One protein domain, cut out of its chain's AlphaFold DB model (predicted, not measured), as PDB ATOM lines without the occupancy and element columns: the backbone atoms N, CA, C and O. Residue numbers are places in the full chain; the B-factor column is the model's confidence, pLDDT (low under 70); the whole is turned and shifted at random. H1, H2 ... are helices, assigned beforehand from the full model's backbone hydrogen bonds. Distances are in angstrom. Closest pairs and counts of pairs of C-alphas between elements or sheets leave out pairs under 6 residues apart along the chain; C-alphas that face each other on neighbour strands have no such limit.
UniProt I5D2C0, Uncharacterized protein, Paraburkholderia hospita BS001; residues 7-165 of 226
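Overview. This is residues 7 to 165 of the 226 residues of an uncharacterized protein of Paraburkholderia hospita BS001 (UniProt I5D2C0). H1, H4 and H5 stand side by side as an up-and-down bundle, each running against the one before; H2 crosses H4, and H6 runs across one end from its corner with H5. The 159 printed residues, all helix by class, have six named helices, H1 to H6, and no named strand. The whole is compact, radius of gyration of the C-alphas 16.3 A, spanning 44 by 44 by 28 A.

Along the chain. H1, residues 7 to 24, begins at C-alpha 7 (166.765, 179.811, 162.201). H2 is residues 45 to 66, H3 78 to 81, H4 90 to 111, and H5 115 to 141, 38.7 A long. H6, residues 143 to 164, ends at C-alpha 164 (180.575, 206.283, 197.540).

Arrangement. The hub, H4, forms a hairpin with H5, at 22 degrees; their closest C-alphas, Ala 99 and Gly 125, are 4.2 A apart. Every O i to N i+4 pair is within hydrogen-bond range in H1, H2, H4, H5 and H6.

Size, cuts and confidence. The printed part has no cut. H1 to H2 and H2 to H3 are long links. Mean pLDDT of the printed part is 74.4.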
ATOM      1  N   HIS A   7     166.041 180.509 161.136       84.38
ATOM      2  CA  HIS A   7     166.765 179.811 162.201       84.38
ATOM      3  C   HIS A   7     167.144 180.760 163.333       84.38
ATOM      4  O   HIS A   7     167.043 180.391 164.499       84.38
ATOM      5  N   PHE A   8     167.524 181.993 162.999       83.00
ATOM      6  CA  PHE A   8     167.822 183.006 164.002       83.00
ATOM      7  C   PHE A   8     166.568 183.434 164.774       83.00
ATOM      8  O   PHE A   8     166.603 183.539 165.995       83.00
ATOM      9  N   ALA A   9     165.437 183.607 164.084       78.50
ATOM     10  CA  ALA A   9     164.159 183.901 164.731       78.50
ATOM     11  C   ALA A   9     163.740 182.785 165.706       78.50
ATOM     12  O   ALA A   9     163.338 183.069 166.831       78.50
ATOM     13  N   LEU A  10     163.896 181.517 165.304       80.12
ATOM     14  CA  LEU A  10     163.629 180.372 166.176       80.12
ATOM     15  C   LEU A  10     164.580 180.329 167.384       80.12
ATOM     16  O   LEU A  10     164.142 180.044 168.494       80.12
ATOM     17  N   PHE A  11     165.862 180.641 167.179       86.62
ATOM     18  CA  PHE A  11     166.850 180.746 168.255       86.62
ATOM     19  C   PHE A  11     166.479 181.833 169.276       86.62
ATOM     20  O   PHE A  11     166.472 181.564 170.477       86.62
ATOM     21  N   ALA A  12     166.141 183.041 168.812       80.19
ATOM     22  CA  ALA A  12     165.738 184.143 169.685       80.19
ATOM     23  C   ALA A  12     164.458 183.797 170.462       80.19
ATOM     24  O   ALA A  12     164.397 183.998 171.672       80.19
ATOM     25  N   TRP A  13     163.476 183.194 169.786       81.19
ATOM     26  CA  TRP A  13     162.242 182.721 170.409       81.19
ATOM     27  C   TRP A  13     162.497 181.685 171.509       81.19
ATOM     28  O   TRP A  13     161.975 181.819 172.610       81.19
ATOM     29  N   TRP A  14     163.339 180.682 171.247       85.88
ATOM     30  CA  TRP A  14     163.669 179.655 172.236       85.88
ATOM     31  C   TRP A  14     164.285 180.252 173.507       85.88
ATOM     32  O   TRP A  14     163.859 179.929 174.615       85.88
ATOM     33  N   ASN A  15     165.257 181.157 173.358       82.62
ATOM     34  CA  ASN A  15     165.911 181.789 174.505       82.62
ATOM     35  C   ASN A  15     164.980 182.753 175.252       82.62
ATOM     36  O   ASN A  15     165.047 182.844 176.481       82.62
ATOM     37  N   PHE A  16     164.085 183.434 174.535       81.00
ATOM     38  CA  PHE A  16     163.029 184.234 175.144       81.00
ATOM     39  C   PHE A  16     162.120 183.360 176.017       81.00
ATOM     40  O   PHE A  16     161.942 183.652 177.199       81.00
ATOM     41  N   CYS A  17     161.619 182.244 175.478       81.56
ATOM     42  CA  CYS A  17     160.796 181.293 176.229       81.56
ATOM     43  C   CYS A  17     161.527 180.727 177.450       81.56
ATOM     44  O   CYS A  17     160.935 180.644 178.519       81.56
ATOM     45  N   GLN A  18     162.808 180.379 177.321       82.75
ATOM     46  CA  GLN A  18     163.611 179.891 178.443       82.75
ATOM     47  C   GLN A  18     163.786 180.951 179.542       82.75
ATOM     48  O   GLN A  18     163.691 180.640 180.730       82.75
ATOM     49  N   SER A  19     164.036 182.206 179.157       83.19
ATOM     50  CA  SER A  19     164.163 183.320 180.105       83.19
ATOM     51  C   SER A  19     162.833 183.577 180.822       83.19
ATOM     52  O   SER A  19     162.816 183.827 182.025       83.19
ATOM     53  N   LEU A  20     161.717 183.451 180.097       82.69
ATOM     54  CA  LEU A  20     160.366 183.576 180.643       82.69
ATOM     55  C   LEU A  20     160.045 182.445 181.627       82.69
ATOM     56  O   LEU A  20     159.561 182.711 182.723       82.69
ATOM     57  N   ASP A  21     160.358 181.202 181.267       82.88
ATOM     58  CA  ASP A  21     160.190 180.033 182.136       82.88
ATOM     59  C   ASP A  21     160.996 180.187 183.433       82.88
ATOM     60  O   ASP A  21     160.454 180.063 184.529       82.88
ATOM     61  N   THR A  22     162.266 180.587 183.318       82.12
ATOM     62  CA  THR A  22     163.146 180.829 184.474       82.12
ATOM     63  C   THR A  22     162.613 181.946 185.375       82.12
ATOM     64  O   THR A  22     162.665 181.831 186.602       82.12
ATOM     65  N   PHE A  23     162.060 183.010 184.784       83.62
ATOM     66  CA  PHE A  23     161.436 184.107 185.523       83.62
ATOM     67  C   PHE A  23     160.194 183.646 186.304       83.62
ATOM     68  O   PHE A  23     160.019 184.019 187.465       83.62
ATOM     69  N   ILE A  24     159.348 182.819 185.681       76.75
ATOM     70  CA  ILE A  24     158.078 182.351 186.254       76.75
ATOM     71  C   ILE A  24     158.286 181.228 187.283       76.75
ATOM     72  O   ILE A  24     157.560 181.163 188.274       76.75
ATOM     73  N   ALA A  25     159.280 180.356 187.102       71.75
ATOM     74  CA  ALA A  25     159.425 179.118 187.868       71.75
ATOM     75  C   ALA A  25     160.620 179.078 188.851       71.75
ATOM     76  O   ALA A  25     161.290 178.041 188.936       71.75
ATOM     77  N   PRO A  26     160.935 180.126 189.643       58.97
ATOM     78  CA  PRO A  26     162.255 180.202 190.266       58.97
ATOM     79  C   PRO A  26     162.529 179.133 191.345       58.97
ATOM     80  O   PRO A  26     163.695 178.884 191.629       58.97
ATOM     81  N   ALA A  27     161.526 178.433 191.900       55.41
ATOM     82  CA  ALA A  27     161.750 177.229 192.718       55.41
ATOM     83  C   ALA A  27     160.450 176.453 193.023       55.41
ATOM     84  O   ALA A  27     159.919 176.535 194.131       55.41
ATOM     85  N   ALA A  28     159.971 175.621 192.096       51.59
ATOM     86  CA  ALA A  28     158.758 174.803 192.280       51.59
ATOM     87  C   ALA A  28     158.826 173.723 193.399       51.59
ATOM     88  O   ALA A  28     157.912 172.916 193.519       51.59
ATOM     89  N   GLY A  29     159.881 173.672 194.228       48.91
ATOM     90  CA  GLY A  29     160.107 172.565 195.176       48.91
ATOM     91  C   GLY A  29     160.380 172.916 196.644       48.91
ATOM     92  O   GLY A  29     160.263 172.027 197.483       48.91
ATOM     93  N   LYS A  30     160.749 174.159 196.993       49.78
ATOM     94  CA  LYS A  30     161.145 174.521 198.381       49.78
ATOM     95  C   LYS A  30     160.450 175.751 198.973       49.78
ATOM     96  O   LYS A  30     160.490 175.922 200.186       49.78
ATOM     97  N   TYR A  31     159.768 176.562 198.162       49.09
ATOM     98  CA  TYR A  31     159.072 177.770 198.619       49.09
ATOM     99  C   TYR A  31     157.592 177.698 198.218       49.09
ATOM    100  O   TYR A  31     157.212 178.237 197.180       49.09
ATOM    101  N   PRO A  32     156.734 177.032 199.013       45.69
ATOM    102  CA  PRO A  32     155.339 176.768 198.644       45.69
ATOM    103  C   PRO A  32     154.482 178.033 198.459       45.69
ATOM    104  O   PRO A  32     153.448 177.968 197.806       45.69
ATOM    105  N   GLY A  33     154.913 179.194 198.971       46.56
ATOM    106  CA  GLY A  33     154.259 180.489 198.723       46.56
ATOM    107  C   GLY A  33     154.681 181.199 197.425       46.56
ATOM    108  O   GLY A  33     154.109 182.236 197.092       46.56
ATOM    109  N   TYR A  34     155.680 180.669 196.711       44.91
ATOM    110  CA  TYR A  34     156.314 181.297 195.541       44.91
ATOM    111  C   TYR A  34     156.228 180.458 194.267       44.91
ATOM    112  O   TYR A  34     156.865 180.778 193.264       44.91
ATOM    113  N   ILE A  35     155.406 179.411 194.277       49.66
ATOM    114  CA  ILE A  35     154.902 178.850 193.032       49.66
ATOM    115  C   ILE A  35     154.008 179.950 192.453       49.66
ATOM    116  O   ILE A  35     152.955 180.254 193.016       49.66
ATOM    117  N   LEU A  36     154.444 180.604 191.371       48.16
ATOM    118  CA  LEU A  36     153.504 181.244 190.456       48.16
ATOM    119  C   LEU A  36     152.619 180.094 189.992       48.16
ATOM    120  O   LEU A  36     153.049 179.297 189.162       48.16
ATOM    121  N   ASN A  37     151.498 179.904 190.702       46.00
ATOM    122  CA  ASN A  37     150.615 178.762 190.536       46.00
ATOM    123  C   ASN A  37     150.437 178.541 189.048       46.00
ATOM    124  O   ASN A  37     150.077 179.503 188.372       46.00
ATOM    125  N   ASP A  38     150.769 177.326 188.604       52.06
ATOM    126  CA  ASP A  38     150.684 176.842 187.231       52.06
ATOM    127  C   ASP A  38     150.026 177.875 186.296       52.06
ATOM    128  O   ASP A  38     148.795 178.010 186.329       52.06
ATOM    129  N   PRO A  39     150.804 178.655 185.517       45.19
ATOM    130  CA  PRO A  39     150.243 179.697 184.657       45.19
ATOM    131  C   PRO A  39     149.250 179.129 183.630       45.19
ATOM    132  O   PRO A  39     148.483 179.885 183.041       45.19
ATOM    133  N   LEU A  40     149.232 177.804 183.432       46.12
ATOM    134  CA  LEU A  40     148.273 177.087 182.593       46.12
ATOM    135  C   LEU A  40     147.073 176.526 183.385       46.12
ATOM    136  O   LEU A  40     146.065 176.165 182.780       46.12
ATOM    137  N   GLY A  41     147.157 176.460 184.717       45.94
ATOM    138  CA  GLY A  41     146.170 175.845 185.612       45.94
ATOM    139  C   GLY A  41     145.324 176.824 186.435       45.94
ATOM    140  O   GLY A  41     144.276 176.435 186.951       45.94
ATOM    141  N   CYS A  42     145.722 178.095 186.555       43.81
ATOM    142  CA  CYS A  42     144.990 179.096 187.336       43.81
ATOM    143  C   CYS A  42     144.328 180.146 186.444       43.81
ATOM    144  O   CYS A  42     144.951 181.117 186.025       43.81
ATOM    145  N   GLY A  43     143.026 179.998 186.205       62.50
ATOM    146  CA  GLY A  43     142.224 181.082 185.653       62.50
ATOM    147  C   GLY A  43     142.118 182.227 186.659       62.50
ATOM    148  O   GLY A  43     141.401 182.104 187.643       62.50
ATOM    149  N   SER A  44     142.828 183.330 186.441       60.50
ATOM    150  CA  SER A  44     142.354 184.679 186.779       60.50
ATOM    151  C   SER A  44     143.374 185.714 186.321       60.50
ATOM    152  O   SER A  44     144.575 185.576 186.533       60.50
ATOM    153  N   GLU A  45     142.864 186.781 185.727       70.44
ATOM    154  CA  GLU A  45     143.544 188.034 185.382       70.44
ATOM    155  C   GLU A  45     144.535 188.526 186.462       70.44
ATOM    156  O   GLU A  45     145.600 189.045 186.136       70.44
ATOM    157  N   ALA A  46     144.254 188.231 187.735       68.38
ATOM    158  CA  ALA A  46     145.115 188.513 188.882       68.38
ATOM    159  C   ALA A  46     146.517 187.872 188.804       68.38
ATOM    160  O   ALA A  46     147.487 188.455 189.289       68.38
ATOM    161  N   VAL A  47     146.664 186.685 188.201       67.19
ATOM    162  CA  VAL A  47     147.984 186.049 188.020       67.19
ATOM    163  C   VAL A  47     148.807 186.822 186.991       67.19
ATOM    164  O   VAL A  47     149.988 187.078 187.219       67.19
ATOM    165  N   HIS A  48     148.183 187.243 185.890       67.81
ATOM    166  CA  HIS A  48     148.849 188.043 184.862       67.81
ATOM    167  C   HIS A  48     149.252 189.417 185.400       67.81
ATOM    168  O   HIS A  48     150.385 189.842 185.188       67.81
ATOM    169  N   GLU A  49     148.358 190.081 186.136       75.19
ATOM    170  CA  GLU A  49     148.631 191.370 186.774       75.19
ATOM    171  C   GLU A  49     149.790 191.267 187.773       75.19
ATOM    172  O   GLU A  49     150.685 192.114 187.785       75.19
ATOM    173  N   ARG A  50     149.837 190.183 188.555       76.06
ATOM    174  CA  ARG A  50     150.948 189.923 189.469       76.06
ATOM    175  C   ARG A  50     152.267 189.698 188.730       76.06
ATOM    176  O   ARG A  50     153.261 190.303 189.113       76.06
ATOM    177  N   ILE A  51     152.296 188.866 187.683       75.81
ATOM    178  CA  ILE A  51     153.512 188.639 186.877       75.81
ATOM    179  C   ILE A  51     153.993 189.952 186.258       75.81
ATOM    180  O   ILE A  51     155.184 190.249 186.307       75.81
ATOM    181  N   ALA A  52     153.075 190.746 185.703       76.69
ATOM    182  CA  ALA A  52     153.395 192.039 185.115       76.69
ATOM    183  C   ALA A  52     153.977 192.999 186.160       76.69
ATOM    184  O   ALA A  52     155.011 193.608 185.910       76.69
ATOM    185  N   THR A  53     153.363 193.077 187.343       80.81
ATOM    186  CA  THR A  53     153.853 193.905 188.456       80.81
ATOM    187  C   THR A  53     155.244 193.457 188.901       80.81
ATOM    188  O   THR A  53     156.161 194.268 188.947       80.81
ATOM    189  N   GLU A  54     155.445 192.155 189.135       81.50
ATOM    190  CA  GLU A  54     156.747 191.613 189.544       81.50
ATOM    191  C   GLU A  54     157.830 191.844 188.471       81.50
ATOM    192  O   GLU A  54     158.980 192.131 188.807       81.50
ATOM    193  N   LEU A  55     157.482 191.749 187.183       81.94
ATOM    194  CA  LEU A  55     158.398 192.053 186.081       81.94
ATOM    195  C   LEU A  55     158.766 193.538 186.054       81.94
ATOM    196  O   LEU A  55     159.949 193.861 185.955       81.94
ATOM    197  N   VAL A  56     157.783 194.433 186.174       83.69
ATOM    198  CA  VAL A  56     158.003 195.889 186.231       83.69
ATOM    199  C   VAL A  56     158.879 196.262 187.426       83.69
ATOM    200  O   VAL A  56     159.820 197.041 187.270       83.69
ATOM    201  N   ASP A  57     158.636 195.666 188.590       84.62
ATOM    202  CA  ASP A  57     159.444 195.881 189.789       84.62
ATOM    203  C   ASP A  57     160.884 195.395 189.588       84.62
ATOM    204  O   ASP A  57     161.837 196.099 189.927       84.62
ATOM    205  N   CYS A  58     161.068 194.217 188.980       85.44
ATOM    206  CA  CYS A  58     162.398 193.692 188.671       85.44
ATOM    207  C   CYS A  58     163.143 194.590 187.680       85.44
ATOM    208  O   CYS A  58     164.312 194.892 187.908       85.44
ATOM    209  N   LEU A  59     162.481 195.038 186.611       82.88
ATOM    210  CA  LEU A  59     163.064 195.948 185.623       82.88
ATOM    211  C   LEU A  59     163.431 197.295 186.257       82.88
ATOM    212  O   LEU A  59     164.550 197.763 186.068       82.88
ATOM    213  N   SER A  60     162.558 197.856 187.095       82.75
ATOM    214  CA  SER A  60     162.845 199.076 187.862       82.75
ATOM    215  C   SER A  60     164.049 198.878 188.788       82.75
ATOM    216  O   SER A  60     164.935 199.726 188.881       82.75
ATOM    217  N   GLY A  61     164.131 197.719 189.447       79.38
ATOM    218  CA  GLY A  61     165.278 197.341 190.266       79.38
ATOM    219  C   GLY A  61     166.573 197.228 189.460       79.38
ATOM    220  O   GLY A  61     167.626 197.635 189.946       79.38
ATOM    221  N   VAL A  62     166.503 196.708 188.233       78.62
ATOM    222  CA  VAL A  62     167.637 196.635 187.305       78.62
ATOM    223  C   VAL A  62     168.085 198.031 186.875       78.62
ATOM    224  O   VAL A  62     169.281 198.298 186.888       78.62
ATOM    225  N   GLU A  63     167.166 198.945 186.565       80.56
ATOM    226  CA  GLU A  63     167.501 200.337 186.227       80.56
ATOM    227  C   GLU A  63     168.206 201.060 187.376       80.56
ATOM    228  O   GLU A  63     169.194 201.766 187.168       80.56
ATOM    229  N   VAL A  64     167.743 200.842 188.609       78.56
ATOM    230  CA  VAL A  64     168.387 201.402 189.803       78.56
ATOM    231  C   VAL A  64     169.813 200.872 189.962       78.56
ATOM    232  O   VAL A  64     170.706 201.645 190.315       78.56
ATOM    233  N   THR A  65     170.049 199.581 189.701       68.81
ATOM    234  CA  THR A  65     171.390 198.998 189.854       68.81
ATOM    235  C   THR A  65     172.321 199.328 188.684       68.81
ATOM    236  O   THR A  65     173.501 199.608 188.890       68.81
ATOM    237  N   ILE A  66     171.817 199.300 187.450       67.56
ATOM    238  CA  ILE A  66     172.639 199.396 186.238       67.56
ATOM    239  C   ILE A  66     172.818 200.850 185.765       67.56
ATOM    240  O   ILE A  66     173.839 201.151 185.135       67.56
ATOM    241  N   GLY A  67     171.902 201.750 186.134       65.06
ATOM    242  CA  GLY A  67     171.795 203.121 185.635       65.06
ATOM    243  C   GLY A  67     170.576 203.305 184.715       65.06
ATOM    244  O   GLY A  67     170.028 202.339 184.187       65.06
ATOM    245  N   ALA A  68     170.141 204.557 184.537       58.28
ATOM    246  CA  ALA A  68     168.935 204.921 183.786       58.28
ATOM    247  C   ALA A  68     168.989 204.579 182.283       58.28
ATOM    248  O   ALA A  68     170.047 204.734 181.668       58.28
ATOM    249  N   PRO A  69     167.806 204.397 181.661       53.66
ATOM    250  CA  PRO A  69     167.003 203.177 181.728       53.66
ATOM    251  C   PRO A  69     167.703 202.067 180.936       53.66
ATOM    252  O   PRO A  69     168.714 202.319 180.280       53.66
ATOM    253  N   LEU A  70     167.163 200.855 180.976       62.84
ATOM    254  CA  LEU A  70     167.637 199.701 180.220       62.84
ATOM    255  C   LEU A  70     168.087 200.111 178.802       62.84
ATOM    256  O   LEU A  70     167.297 200.372 177.899       62.84
ATOM    257  N   THR A  71     169.393 200.263 178.637       63.53
ATOM    258  CA  THR A  71     170.070 200.636 177.403       63.53
ATOM    259  C   THR A  71     171.282 199.731 177.346       63.53
ATOM    260  O   THR A  71     171.923 199.460 178.365       63.53
ATOM    261  N   LEU A  72     171.614 199.222 176.163       69.00
ATOM    262  CA  LEU A  72     172.721 198.277 175.969       69.00
ATOM    263  C   LEU A  72     174.092 198.984 176.062       69.00
ATOM    264  O   LEU A  72     175.037 198.630 175.366       69.00
ATOM    265  N   ALA A  73     174.197 200.023 176.897       65.19
ATOM    266  CA  ALA A  73     175.354 200.896 177.024       65.19
ATOM    267  C   ALA A  73     176.534 200.216 177.731       65.19
ATOM    268  O   ALA A  73     177.681 200.629 177.550       65.19
ATOM    269  N   ARG A  74     176.277 199.171 178.528       72.62
ATOM    270  CA  ARG A  74     177.323 198.351 179.145       72.62
ATOM    271  C   ARG A  74     176.903 196.897 179.299       72.62
ATOM    272  O   ARG A  74     175.731 196.593 179.504       72.62
ATOM    273  N   ARG A  75     177.901 196.013 179.293       70.88
ATOM    274  CA  ARG A  75     177.746 194.631 179.748       70.88
ATOM    275  C   ARG A  75     177.426 194.640 181.246       70.88
ATOM    276  O   ARG A  75     178.064 195.368 182.012       70.88
ATOM    277  N   HIS A  76     176.440 193.848 181.643       71.88
ATOM    278  CA  HIS A  76     176.123 193.613 183.047       71.88
ATOM    279  C   HIS A  76     177.135 192.633 183.664       71.88
ATOM    280  O   HIS A  76     177.846 191.906 182.968       71.88
ATOM    281  N   SER A  77     177.204 192.635 184.983       75.44
ATOM    282  CA  SER A  77     178.018 191.759 185.812       75.44
ATOM    283  C   SER A  77     177.127 191.012 186.798       75.44
ATOM    284  O   SER A  77     176.012 191.437 187.084       75.44
ATOM    285  N   GLU A  78     177.630 189.909 187.343       73.25
ATOM    286  CA  GLU A  78     176.935 189.141 188.379       73.25
ATOM    287  C   GLU A  78     176.506 190.031 189.568       73.25
ATOM    288  O   GLU A  78     175.388 189.931 190.071       73.25
ATOM    289  N   GLU A  79     177.370 190.973 189.962       74.44
ATOM    290  CA  GLU A  79     177.132 191.888 191.084       74.44
ATOM    291  C   GLU A  79     175.960 192.864 190.826       74.44
ATOM    292  O   GLU A  79     175.366 193.361 191.784       74.44
ATOM    293  N   ASP A  80     175.565 193.097 189.563       75.19
ATOM    294  CA  ASP A  80     174.458 193.999 189.201       75.19
ATOM    295  C   ASP A  80     173.065 193.441 189.579       75.19
ATOM    296  O   ASP A  80     172.080 194.183 189.628       75.19
ATOM    297  N   PHE A  81     172.944 192.145 189.879       77.75
ATOM    298  CA  PHE A  81     171.661 191.519 190.231       77.75
ATOM    299  C   PHE A  81     171.447 191.352 191.738       77.75
ATOM    300  O   PHE A  81     170.426 190.802 192.151       77.75
ATOM    301  N   TRP A  82     172.370 191.852 192.565       71.38
ATOM    302  CA  TRP A  82     172.333 191.682 194.015       71.38
ATOM    303  C   TRP A  82     171.740 192.907 194.739       71.38
ATOM    304  O   TRP A  82     172.448 193.895 194.953       71.38
ATOM    305  N   PRO A  83     170.461 192.899 195.166       63.78
ATOM    306  CA  PRO A  83     169.948 193.962 196.023       63.78
ATOM    307  C   PRO A  83     170.548 193.889 197.435       63.78
ATOM    308  O   PRO A  83     170.864 192.818 197.951       63.78
ATOM    309  N   ALA A  84     170.636 195.039 198.114       54.84
ATOM    310  CA  ALA A  84     171.086 195.123 199.509       54.84
ATOM    311  C   ALA A  84     170.177 194.357 200.498       54.84
ATOM    312  O   ALA A  84     170.605 194.026 201.605       54.84
ATOM    313  N   ASN A  85     168.939 194.063 200.089       53.81
ATOM    314  CA  ASN A  85     167.934 193.366 200.880       53.81
ATOM    315  C   ASN A  85     167.666 192.000 200.235       53.81
ATOM    316  O   ASN A  85     166.841 191.881 199.337       53.81
ATOM    317  N   ASN A  86     168.424 190.989 200.664       53.22
ATOM    318  CA  ASN A  86     168.353 189.601 200.196       53.22
ATOM    319  C   ASN A  86     166.929 189.026 200.218       53.22
ATOM    320  O   ASN A  86     166.454 188.594 201.270       53.22
ATOM    321  N   VAL A  87     166.321 188.881 199.046       60.44
ATOM    322  CA  VAL A  87     165.282 187.877 198.810       60.44
ATOM    323  C   VAL A  87     165.916 186.804 197.927       60.44
ATOM    324  O   VAL A  87     166.447 187.111 196.866       60.44
ATOM    325  N   GLU A  88     165.922 185.549 198.382       67.88
ATOM    326  CA  GLU A  88     166.737 184.453 197.816       67.88
ATOM    327  C   GLU A  88     166.498 184.186 196.315       67.88
ATOM    328  O   GLU A  88     167.368 183.646 195.640       67.88
ATOM    329  N   LEU A  89     165.346 184.599 195.780       74.00
ATOM    330  CA  LEU A  89     164.970 184.432 194.369       74.00
ATOM    331  C   LEU A  89     165.163 185.700 193.526       74.00
ATOM    332  O   LEU A  89     165.024 185.662 192.304       74.00
ATOM    333  N   GLU A  90     165.451 186.835 194.154       79.19
ATOM    334  CA  GLU A  90     165.492 188.125 193.472       79.19
ATOM    335  C   GLU A  90     166.639 188.264 192.462       79.19
ATOM    336  O   GLU A  90     166.377 188.784 191.377       79.19
ATOM    337  N   PRO A  91     167.851 187.724 192.704       82.38
ATOM    338  CA  PRO A  91     168.894 187.689 191.679       82.38
ATOM    339  C   PRO A  91     168.471 186.923 190.417       82.38
ATOM    340  O   PRO A  91     168.685 187.406 189.308       82.38
ATOM    341  N   ILE A  92     167.790 185.776 190.569       85.50
ATOM    342  CA  ILE A  92     167.272 184.982 189.437       85.50
ATOM    343  C   ILE A  92     166.230 185.781 188.662       85.50
ATOM    344  O   ILE A  92     166.282 185.838 187.433       85.50
ATOM    345  N   ARG A  93     165.297 186.424 189.371       84.69
ATOM    346  CA  ARG A  93     164.224 187.216 188.759       84.69
ATOM    347  C   ARG A  93     164.763 188.441 188.032       84.69
ATOM    348  O   ARG A  93     164.375 188.674 186.895       84.69
ATOM    349  N   ARG A  94     165.696 189.185 188.633       86.44
ATOM    350  CA  ARG A  94     166.322 190.358 188.005       86.44
ATOM    351  C   ARG A  94     167.163 189.976 186.788       86.44
ATOM    352  O   ARG A  94     167.032 190.620 185.751       86.44
ATOM    353  N   ALA A  95     167.962 188.912 186.882       88.44
ATOM    354  CA  ALA A  95     168.744 188.410 185.752       88.44
ATOM    355  C   ALA A  95     167.839 187.928 184.605       88.44
ATOM    356  O   ALA A  95     168.057 188.290 183.450       88.44
ATOM    357  N   SER A  96     166.765 187.198 184.922       88.31
ATOM    358  CA  SER A  96     165.794 186.733 183.921       88.31
ATOM    359  C   SER A  96     164.993 187.886 183.305       88.31
ATOM    360  O   SER A  96     164.800 187.913 182.093       88.31
ATOM    361  N   ALA A  97     164.575 188.876 184.102       88.25
ATOM    362  CA  ALA A  97     163.898 190.081 183.616       88.25
ATOM    363  C   ALA A  97     164.793 190.888 182.665       88.25
ATOM    364  O   ALA A  97     164.346 191.318 181.603       88.25
ATOM    365  N   PHE A  98     166.074 191.047 183.007       89.25
ATOM    366  CA  PHE A  98     167.033 191.714 182.132       89.25
ATOM    367  C   PHE A  98     167.294 190.919 180.847       89.25
ATOM    368  O   PHE A  98     167.386 191.514 179.772       89.25
ATOM    369  N   ALA A  99     167.352 189.585 180.923       90.75
ATOM    370  CA  ALA A  99     167.446 188.731 179.743       90.75
ATOM    371  C   ALA A  99     166.229 188.914 178.819       90.75
ATOM    372  O   ALA A  99     166.406 189.149 177.626       90.75
ATOM    373  N   LEU A 100     165.005 188.887 179.364       88.56
ATOM    374  CA  LEU A 100     163.762 189.132 178.618       88.56
ATOM    375  C   LEU A 100     163.779 190.483 177.902       88.56
ATOM    376  O   LEU A 100     163.477 190.554 176.711       88.56
ATOM    377  N   TRP A 101     164.184 191.537 178.607       89.12
ATOM    378  CA  TRP A 101     164.322 192.860 178.016       89.12
ATOM    379  C   TRP A 101     165.379 192.890 176.896       89.12
ATOM    380  O   TRP A 101     165.128 193.442 175.827       89.12
ATOM    381  N   CYS A 102     166.533 192.239 177.078       89.50
ATOM    382  CA  CYS A 102     167.550 192.133 176.029       89.50
ATOM    383  C   CYS A 102     167.023 191.417 174.775       89.50
ATOM    384  O   CYS A 102     167.323 191.830 173.657       89.50
ATOM    385  N   TRP A 103     166.215 190.365 174.938       90.12
ATOM    386  CA  TRP A 103     165.599 189.669 173.808       90.12
ATOM    387  C   TRP A 103     164.596 190.552 173.058       90.12
ATOM    388  O   TRP A 103     164.601 190.553 171.826       90.12
ATOM    389  N   ASP A 104     163.800 191.349 173.773       86.75
ATOM    390  CA  ASP A 104     162.913 192.352 173.171       86.75
ATOM    391  C   ASP A 104     163.707 193.394 172.362       86.75
ATOM    392  O   ASP A 104     163.427 193.625 171.182       86.75
ATOM    393  N   GLN A 105     164.793 193.931 172.931       86.94
ATOM    394  CA  GLN A 105     165.667 194.866 172.216       86.94
ATOM    395  C   GLN A 105     166.353 194.242 171.003       86.94
ATOM    396  O   GLN A 105     166.505 194.905 169.978       86.94
ATOM    397  N   ALA A 106     166.749 192.969 171.080       88.38
ATOM    398  CA  ALA A 106     167.308 192.254 169.939       88.38
ATOM    399  C   ALA A 106     166.294 192.175 168.789       88.38
ATOM    400  O   ALA A 106     166.648 192.420 167.635       88.38
ATOM    401  N   ILE A 107     165.029 191.870 169.100       85.94
ATOM    402  CA  ILE A 107     163.938 191.811 168.121       85.94
ATOM    403  C   ILE A 107     163.691 193.188 167.501       85.94
ATOM    404  O   ILE A 107     163.625 193.302 166.273       85.94
ATOM    405  N   LEU A 108     163.623 194.237 168.322       84.94
ATOM    406  CA  LEU A 108     163.434 195.609 167.858       84.94
ATOM    407  C   LEU A 108     164.595 196.085 166.970       84.94
ATOM    408  O   LEU A 108     164.371 196.653 165.900       84.94
ATOM    409  N   ALA A 109     165.840 195.820 167.367       85.38
ATOM    410  CA  ALA A 109     167.025 196.177 166.591       85.38
ATOM    411  C   ALA A 109     167.069 195.438 165.245       85.38
ATOM    412  O   ALA A 109     167.347 196.049 164.212       85.38
ATOM    413  N   MET A 110     166.709 194.149 165.220       85.62
ATOM    414  CA  MET A 110     166.563 193.399 163.970       85.62
ATOM    415  C   MET A 110     165.486 193.985 163.057       85.62
ATOM    416  O   MET A 110     165.711 194.092 161.851       85.62
ATOM    417  N   TYR A 111     164.332 194.370 163.613       84.94
ATOM    418  CA  TYR A 111     163.257 195.013 162.857       84.94
ATOM    419  C   TYR A 111     163.732 196.320 162.205       84.94
ATOM    420  O   TYR A 111     163.434 196.579 161.039       84.94
ATOM    421  N   ASN A 112     164.553 197.087 162.923       86.19
ATOM    422  CA  ASN A 112     165.150 198.336 162.452       86.19
ATOM    423  C   ASN A 112     166.410 198.149 161.584       86.19
ATOM    424  O   ASN A 112     167.028 199.136 161.193       86.19
ATOM    425  N   ALA A 113     166.791 196.906 161.265       89.25
ATOM    426  CA  ALA A 113     168.017 196.562 160.539       89.25
ATOM    427  C   ALA A 113     169.321 197.080 161.195       89.25
ATOM    428  O   ALA A 113     170.328 197.277 160.513       89.25
ATOM    429  N   ASP A 114     169.325 197.246 162.519       86.75
ATOM    430  CA  ASP A 114     170.504 197.582 163.316       86.75
ATOM    431  C   ASP A 114     171.184 196.303 163.828       86.75
ATOM    432  O   ASP A 114     170.887 195.775 164.905       86.75
ATOM    433  N   ALA A 115     172.114 195.785 163.026       88.44
ATOM    434  CA  ALA A 115     172.832 194.556 163.345       88.44
ATOM    435  C   ALA A 115     173.742 194.684 164.581       88.44
ATOM    436  O   ALA A 115     173.951 193.692 165.280       88.44
ATOM    437  N   ALA A 116     174.282 195.877 164.857       87.44
ATOM    438  CA  ALA A 116     175.201 196.088 165.972       87.44
ATOM    439  C   ALA A 116     174.452 196.027 167.307       87.44
ATOM    440  O   ALA A 116     174.838 195.264 168.197       87.44
ATOM    441  N   SER A 117     173.336 196.755 167.408       86.44
ATOM    442  CA  SER A 117     172.477 196.710 168.593       86.44
ATOM    443  C   SER A 117     171.851 195.329 168.777       86.44
ATOM    444  O   SER A 117     171.818 194.829 169.898       86.44
ATOM    445  N   ALA A 118     171.438 194.661 167.691       87.94
ATOM    446  CA  ALA A 118     170.907 193.301 167.766       87.94
ATOM    447  C   ALA A 118     171.945 192.305 168.315       87.94
ATOM    448  O   ALA A 118     171.626 191.504 169.191       87.94
ATOM    449  N   ALA A 119     173.196 192.369 167.847       88.38
ATOM    450  CA  ALA A 119     174.263 191.498 168.336       88.38
ATOM    451  C   ALA A 119     174.604 191.763 169.813       88.38
ATOM    452  O   ALA A 119     174.762 190.814 170.583       88.38
ATOM    453  N   ALA A 120     174.675 193.035 170.221       86.56
ATOM    454  CA  ALA A 120     174.908 193.410 171.615       86.56
ATOM    455  C   ALA A 120     173.776 192.918 172.530       86.56
ATOM    456  O   ALA A 120     174.039 192.299 173.561       86.56
ATOM    457  N   ALA A 121     172.524 193.126 172.114       88.94
ATOM    458  CA  ALA A 121     171.331 192.680 172.823       88.94
ATOM    459  C   ALA A 121     171.328 191.164 173.041       88.94
ATOM    460  O   ALA A 121     171.122 190.699 174.156       88.94
ATOM    461  N   VAL A 122     171.630 190.387 171.999       91.06
ATOM    462  CA  VAL A 122     171.709 188.920 172.083       91.06
ATOM    463  C   VAL A 122     172.804 188.485 173.049       91.06
ATOM    464  O   VAL A 122     172.557 187.638 173.902       91.06
ATOM    465  N   ALA A 123     174.001 189.071 172.947       88.88
ATOM    466  CA  ALA A 123     175.111 188.725 173.830       88.88
ATOM    467  C   ALA A 123     174.756 188.988 175.303       88.88
ATOM    468  O   ALA A 123     174.983 188.134 176.158       88.88
ATOM    469  N   TYR A 124     174.140 190.136 175.594       88.88
ATOM    470  CA  TYR A 124     173.715 190.474 176.952       88.88
ATOM    471  C   TYR A 124     172.533 189.616 177.419       88.88
ATOM    472  O   TYR A 124     172.516 189.191 178.570       88.88
ATOM    473  N   GLY A 125     171.585 189.290 176.541       89.69
ATOM    474  CA  GLY A 125     170.485 188.382 176.859       89.69
ATOM    475  C   GLY A 125     170.977 186.984 177.239       89.69
ATOM    476  O   GLY A 125     170.525 186.421 178.234       89.69
ATOM    477  N   MET A 126     171.953 186.449 176.498       89.44
ATOM    478  CA  MET A 126     172.560 185.145 176.783       89.44
ATOM    479  C   MET A 126     173.345 185.136 178.094       89.44
ATOM    480  O   MET A 126     173.181 184.216 178.894       89.44
ATOM    481  N   ASP A 127     174.189 186.143 178.325       89.19
ATOM    482  CA  ASP A 127     174.961 186.257 179.565       89.19
ATOM    483  C   ASP A 127     174.029 186.310 180.789       89.19
ATOM    484  O   ASP A 127     174.226 185.566 181.751       89.19
ATOM    485  N   ALA A 128     172.960 187.108 180.722       89.19
ATOM    486  CA  ALA A 128     172.008 187.254 181.818       89.19
ATOM    487  C   ALA A 128     171.198 185.973 182.068       89.19
ATOM    488  O   ALA A 128     171.007 185.574 183.218       89.19
ATOM    489  N   ALA A 129     170.773 185.288 181.001       89.50
ATOM    490  CA  ALA A 129     170.091 184.000 181.107       89.50
ATOM    491  C   ALA A 129     170.999 182.919 181.720       89.50
ATOM    492  O   ALA A 129     170.550 182.136 182.558       89.50
ATOM    493  N   ASN A 130     172.287 182.899 181.359       88.94
ATOM    494  CA  ASN A 130     173.263 181.979 181.947       88.94
ATOM    495  C   ASN A 130     173.468 182.241 183.444       88.94
ATOM    496  O   ASN A 130     173.510 181.288 184.218       88.94
ATOM    497  N   ILE A 131     173.546 183.510 183.855       86.81
ATOM    498  CA  ILE A 131     173.637 183.895 185.270       86.81
ATOM    499  C   ILE A 131     172.394 183.423 186.036       86.81
ATOM    500  O   ILE A 131     172.514 182.797 187.089       86.81
ATOM    501  N   ALA A 132     171.194 183.665 185.497       87.06
ATOM    502  CA  ALA A 132     169.946 183.215 186.114       87.06
ATOM    503  C   ALA A 132     169.912 181.686 186.297       87.06
ATOM    504  O   ALA A 132     169.529 181.188 187.357       87.06
ATOM    505  N   GLU A 133     170.358 180.943 185.285       85.69
ATOM    506  CA  GLU A 133     170.434 179.484 185.304       85.69
ATOM    507  C   GLU A 133     171.492 178.956 186.284       85.69
ATOM    508  O   GLU A 133     171.235 177.984 186.997       85.69
ATOM    509  N   GLU A 134     172.667 179.587 186.357       84.31
ATOM    510  CA  GLU A 134     173.702 179.247 187.338       84.31
ATOM    511  C   GLU A 134     173.156 179.387 188.761       84.31
ATOM    512  O   GLU A 134     173.270 178.457 189.560       84.31
ATOM    513  N   TYR A 135     172.462 180.487 189.053       80.00
ATOM    514  CA  TYR A 135     171.827 180.685 190.352       80.00
ATOM    515  C   TYR A 135     170.719 179.684 190.641       80.00
ATOM    516  O   TYR A 135     170.628 179.162 191.755       80.00
ATOM    517  N   ARG A 136     169.885 179.381 189.644       80.00
ATOM    518  CA  ARG A 136     168.835 178.371 189.774       80.00
ATOM    519  C   ARG A 136     169.432 177.003 190.112       80.00
ATOM    520  O   ARG A 136     168.896 176.301 190.970       80.00
ATOM    521  N   ARG A 137     170.552 176.628 189.486       80.62
ATOM    522  CA  ARG A 137     171.290 175.391 189.799       80.62
ATOM    523  C   ARG A 137     171.913 175.432 191.187       80.62
ATOM    524  O   ARG A 137     171.783 174.457 191.927       80.62
ATOM    525  N   ASP A 138     172.535 176.546 191.562       75.56
ATOM    526  CA  ASP A 138     173.111 176.725 192.895       75.56
ATOM    527  C   ASP A 138     172.025 176.542 193.980       75.56
ATOM    528  O   ASP A 138     172.243 175.771 194.915       75.56
ATOM    529  N   LEU A 139     170.819 177.109 193.796       71.75
ATOM    530  CA  LEU A 139     169.668 176.939 194.709       71.75
ATOM    531  C   LEU A 139     169.229 175.482 194.836       71.75
ATOM    532  O   LEU A 139     168.833 175.032 195.915       71.75
ATOM    533  N   GLN A 140     169.260 174.748 193.726       74.56
ATOM    534  CA  GLN A 140     168.890 173.338 193.700       74.56
ATOM    535  C   GLN A 140     169.947 172.455 194.373       74.56
ATOM    536  O   GLN A 140     169.586 171.453 194.991       74.56
ATOM    537  N   SER A 141     171.224 172.826 194.269       72.81
ATOM    538  CA  SER A 141     172.349 172.015 194.746       72.81
ATOM    539  C   SER A 141     172.678 172.204 196.231       72.81
ATOM    540  O   SER A 141     172.887 171.205 196.918       72.81
ATOM    541  N   ASP A 142     172.710 173.442 196.738       71.88
ATOM    542  CA  ASP A 142     173.115 173.747 198.117       71.88
ATOM    543  C   ASP A 142     172.680 175.173 198.540       71.88
ATOM    544  O   ASP A 142     173.342 176.160 198.195       71.88
ATOM    545  N   PRO A 143     171.585 175.309 199.312       66.69
ATOM    546  CA  PRO A 143     171.092 176.606 199.778       66.69
ATOM    547  C   PRO A 143     172.109 177.392 200.622       66.69
ATOM    548  O   PRO A 143     172.167 178.621 200.528       66.69
ATOM    549  N   ASP A 144     172.952 176.715 201.410       68.88
ATOM    550  CA  ASP A 144     173.886 177.375 202.331       68.88
ATOM    551  C   ASP A 144     175.019 178.083 201.574       68.88
ATOM    552  O   ASP A 144     175.488 179.161 201.965       68.88
ATOM    553  N   ARG A 145     175.426 177.522 200.430       67.62
ATOM    554  CA  ARG A 145     176.436 178.117 199.550       67.62
ATOM    555  C   ARG A 145     175.971 179.448 198.961       67.62
ATOM    556  O   ARG A 145     176.776 180.379 198.848       67.62
ATOM    557  N   LEU A 146     174.687 179.568 198.628       62.50
ATOM    558  CA  LEU A 146     174.109 180.824 198.154       62.50
ATOM    559  C   LEU A 146     174.025 181.865 199.251       62.50
ATOM    560  O   LEU A 146     174.424 183.002 199.023       62.50
ATOM    561  N   VAL A 147     173.605 181.475 200.455       65.31
ATOM    562  CA  VAL A 147     173.621 182.369 201.621       65.31
ATOM    563  C   VAL A 147     175.039 182.893 201.878       65.31
ATOM    564  O   VAL A 147     175.223 184.062 202.227       65.31
ATOM    565  N   GLN A 148     176.069 182.075 201.654       68.81
ATOM    566  CA  GLN A 148     177.453 182.512 201.799       68.81
ATOM    567  C   GLN A 148     177.910 183.458 200.676       68.81
ATOM    568  O   GLN A 148     178.484 184.508 200.981       68.81
ATOM    569  N   LYS A 149     177.639 183.143 199.398       66.81
ATOM    570  CA  LYS A 149     177.914 184.053 198.262       66.81
ATOM    571  C   LYS A 149     177.207 185.399 198.464       66.81
ATOM    572  O   LYS A 149     177.845 186.449 198.390       66.81
ATOM    573  N   ALA A 150     175.934 185.349 198.842       63.28
ATOM    574  CA  ALA A 150     175.098 186.489 199.183       63.28
ATOM    575  C   ALA A 150     175.726 187.389 200.247       63.28
ATOM    576  O   ALA A 150     175.822 188.600 200.074       63.28
ATOM    577  N   ARG A 151     176.194 186.807 201.356       68.94
ATOM    578  CA  ARG A 151     176.850 187.556 202.440       68.94
ATOM    579  C   ARG A 151     178.117 188.261 201.970       68.94
ATOM    580  O   ARG A 151     178.349 189.406 202.352       68.94
ATOM    581  N   VAL A 152     178.931 187.594 201.148       71.00
ATOM    582  CA  VAL A 152     180.152 188.192 200.592       71.00
ATOM    583  C   VAL A 152     179.804 189.371 199.683       71.00
ATOM    584  O   VAL A 152     180.402 190.439 199.825       71.00
ATOM    585  N   MET A 153     178.816 189.213 198.800       63.16
ATOM    586  CA  MET A 153     178.370 190.282 197.903       63.16
ATOM    587  C   MET A 153     177.739 191.450 198.663       63.16
ATOM    588  O   MET A 153     178.130 192.591 198.439       63.16
ATOM    589  N   LEU A 154     176.863 191.190 199.639       62.44
ATOM    590  CA  LEU A 154     176.316 192.225 200.526       62.44
ATOM    591  C   LEU A 154     177.418 192.982 201.271       62.44
ATOM    592  O   LEU A 154     177.364 194.206 201.391       62.44
ATOM    593  N   GLY A 155     178.444 192.269 201.742       66.56
ATOM    594  CA  GLY A 155     179.622 192.880 202.350       66.56
ATOM    595  C   GLY A 155     180.338 193.835 201.390       66.56
ATOM    596  O   GLY A 155     180.701 194.945 201.787       66.56
ATOM    597  N   ARG A 156     180.490 193.443 200.118       68.88
ATOM    598  CA  ARG A 156     181.095 194.276 199.065       68.88
ATOM    599  C   ARG A 156     180.233 195.481 198.706       68.88
ATOM    600  O   ARG A 156     180.743 196.596 198.744       68.88
ATOM    601  N   ALA A 157     178.949 195.285 198.421       59.94
ATOM    602  CA  ALA A 157     178.020 196.357 198.066       59.94
ATOM    603  C   ALA A 157     177.870 197.369 199.214       59.94
ATOM    604  O   ALA A 157     177.926 198.580 199.005       59.94
ATOM    605  N   GLY A 158     177.782 196.890 200.460       66.50
ATOM    606  CA  GLY A 158     177.780 197.745 201.646       66.50
ATOM    607  C   GLY A 158     179.078 198.544 201.801       66.50
ATOM    608  O   GLY A 158     179.040 199.726 202.150       66.50
ATOM    609  N   ALA A 159     180.231 197.936 201.506       70.94
ATOM    610  CA  ALA A 159     181.509 198.641 201.485       70.94
ATOM    611  C   ALA A 159     181.568 199.690 200.360       70.94
ATOM    612  O   ALA A 159     181.962 200.826 200.619       70.94
ATOM    613  N   GLN A 160     181.120 199.358 199.148       68.12
ATOM    614  CA  GLN A 160     181.047 200.285 198.014       68.12
ATOM    615  C   GLN A 160     180.113 201.464 198.304       68.12
ATOM    616  O   GLN A 160     180.499 202.607 198.084       68.12
ATOM    617  N   GLY A 161     178.929 201.221 198.871       70.94
ATOM    618  CA  GLY A 161     177.988 202.277 199.247       70.94
ATOM    619  C   GLY A 161     178.544 203.212 200.323       70.94
ATOM    620  O   GLY A 161     178.340 204.425 200.258       70.94
ATOM    621  N   LYS A 162     179.302 202.676 201.291       73.56
ATOM    622  CA  LYS A 162     180.036 203.496 202.268       73.56
ATOM    623  C   LYS A 162     181.124 204.329 201.599       73.56
ATOM    624  O   LYS A 162     181.222 205.514 201.889       73.56
ATOM    625  N   LEU A 163     181.901 203.731 200.695       76.00
ATOM    626  CA  LEU A 163     182.948 204.432 199.952       76.00
ATOM    627  C   LEU A 163     182.367 205.527 199.049       76.00
ATOM    628  O   LEU A 163     182.922 206.614 198.996       76.00
ATOM    629  N   ALA A 164     181.231 205.291 198.392       70.69
ATOM    630  CA  ALA A 164     180.575 206.283 197.540       70.69
ATOM    631  C   ALA A 164     180.107 207.522 198.323       70.69
ATOM    632  O   ALA A 164     180.116 208.630 197.792       70.69
ATOM    633  N   LYS A 165     179.719 207.338 199.590       78.62
ATOM    634  CA  LYS A 165     179.335 208.426 200.502       78.62
ATOM    635  C   LYS A 165     180.523 209.033 201.250       78.62
ATOM    636  O   LYS A 165     180.336 210.020 201.957       78.62
TER     637      LYS A 165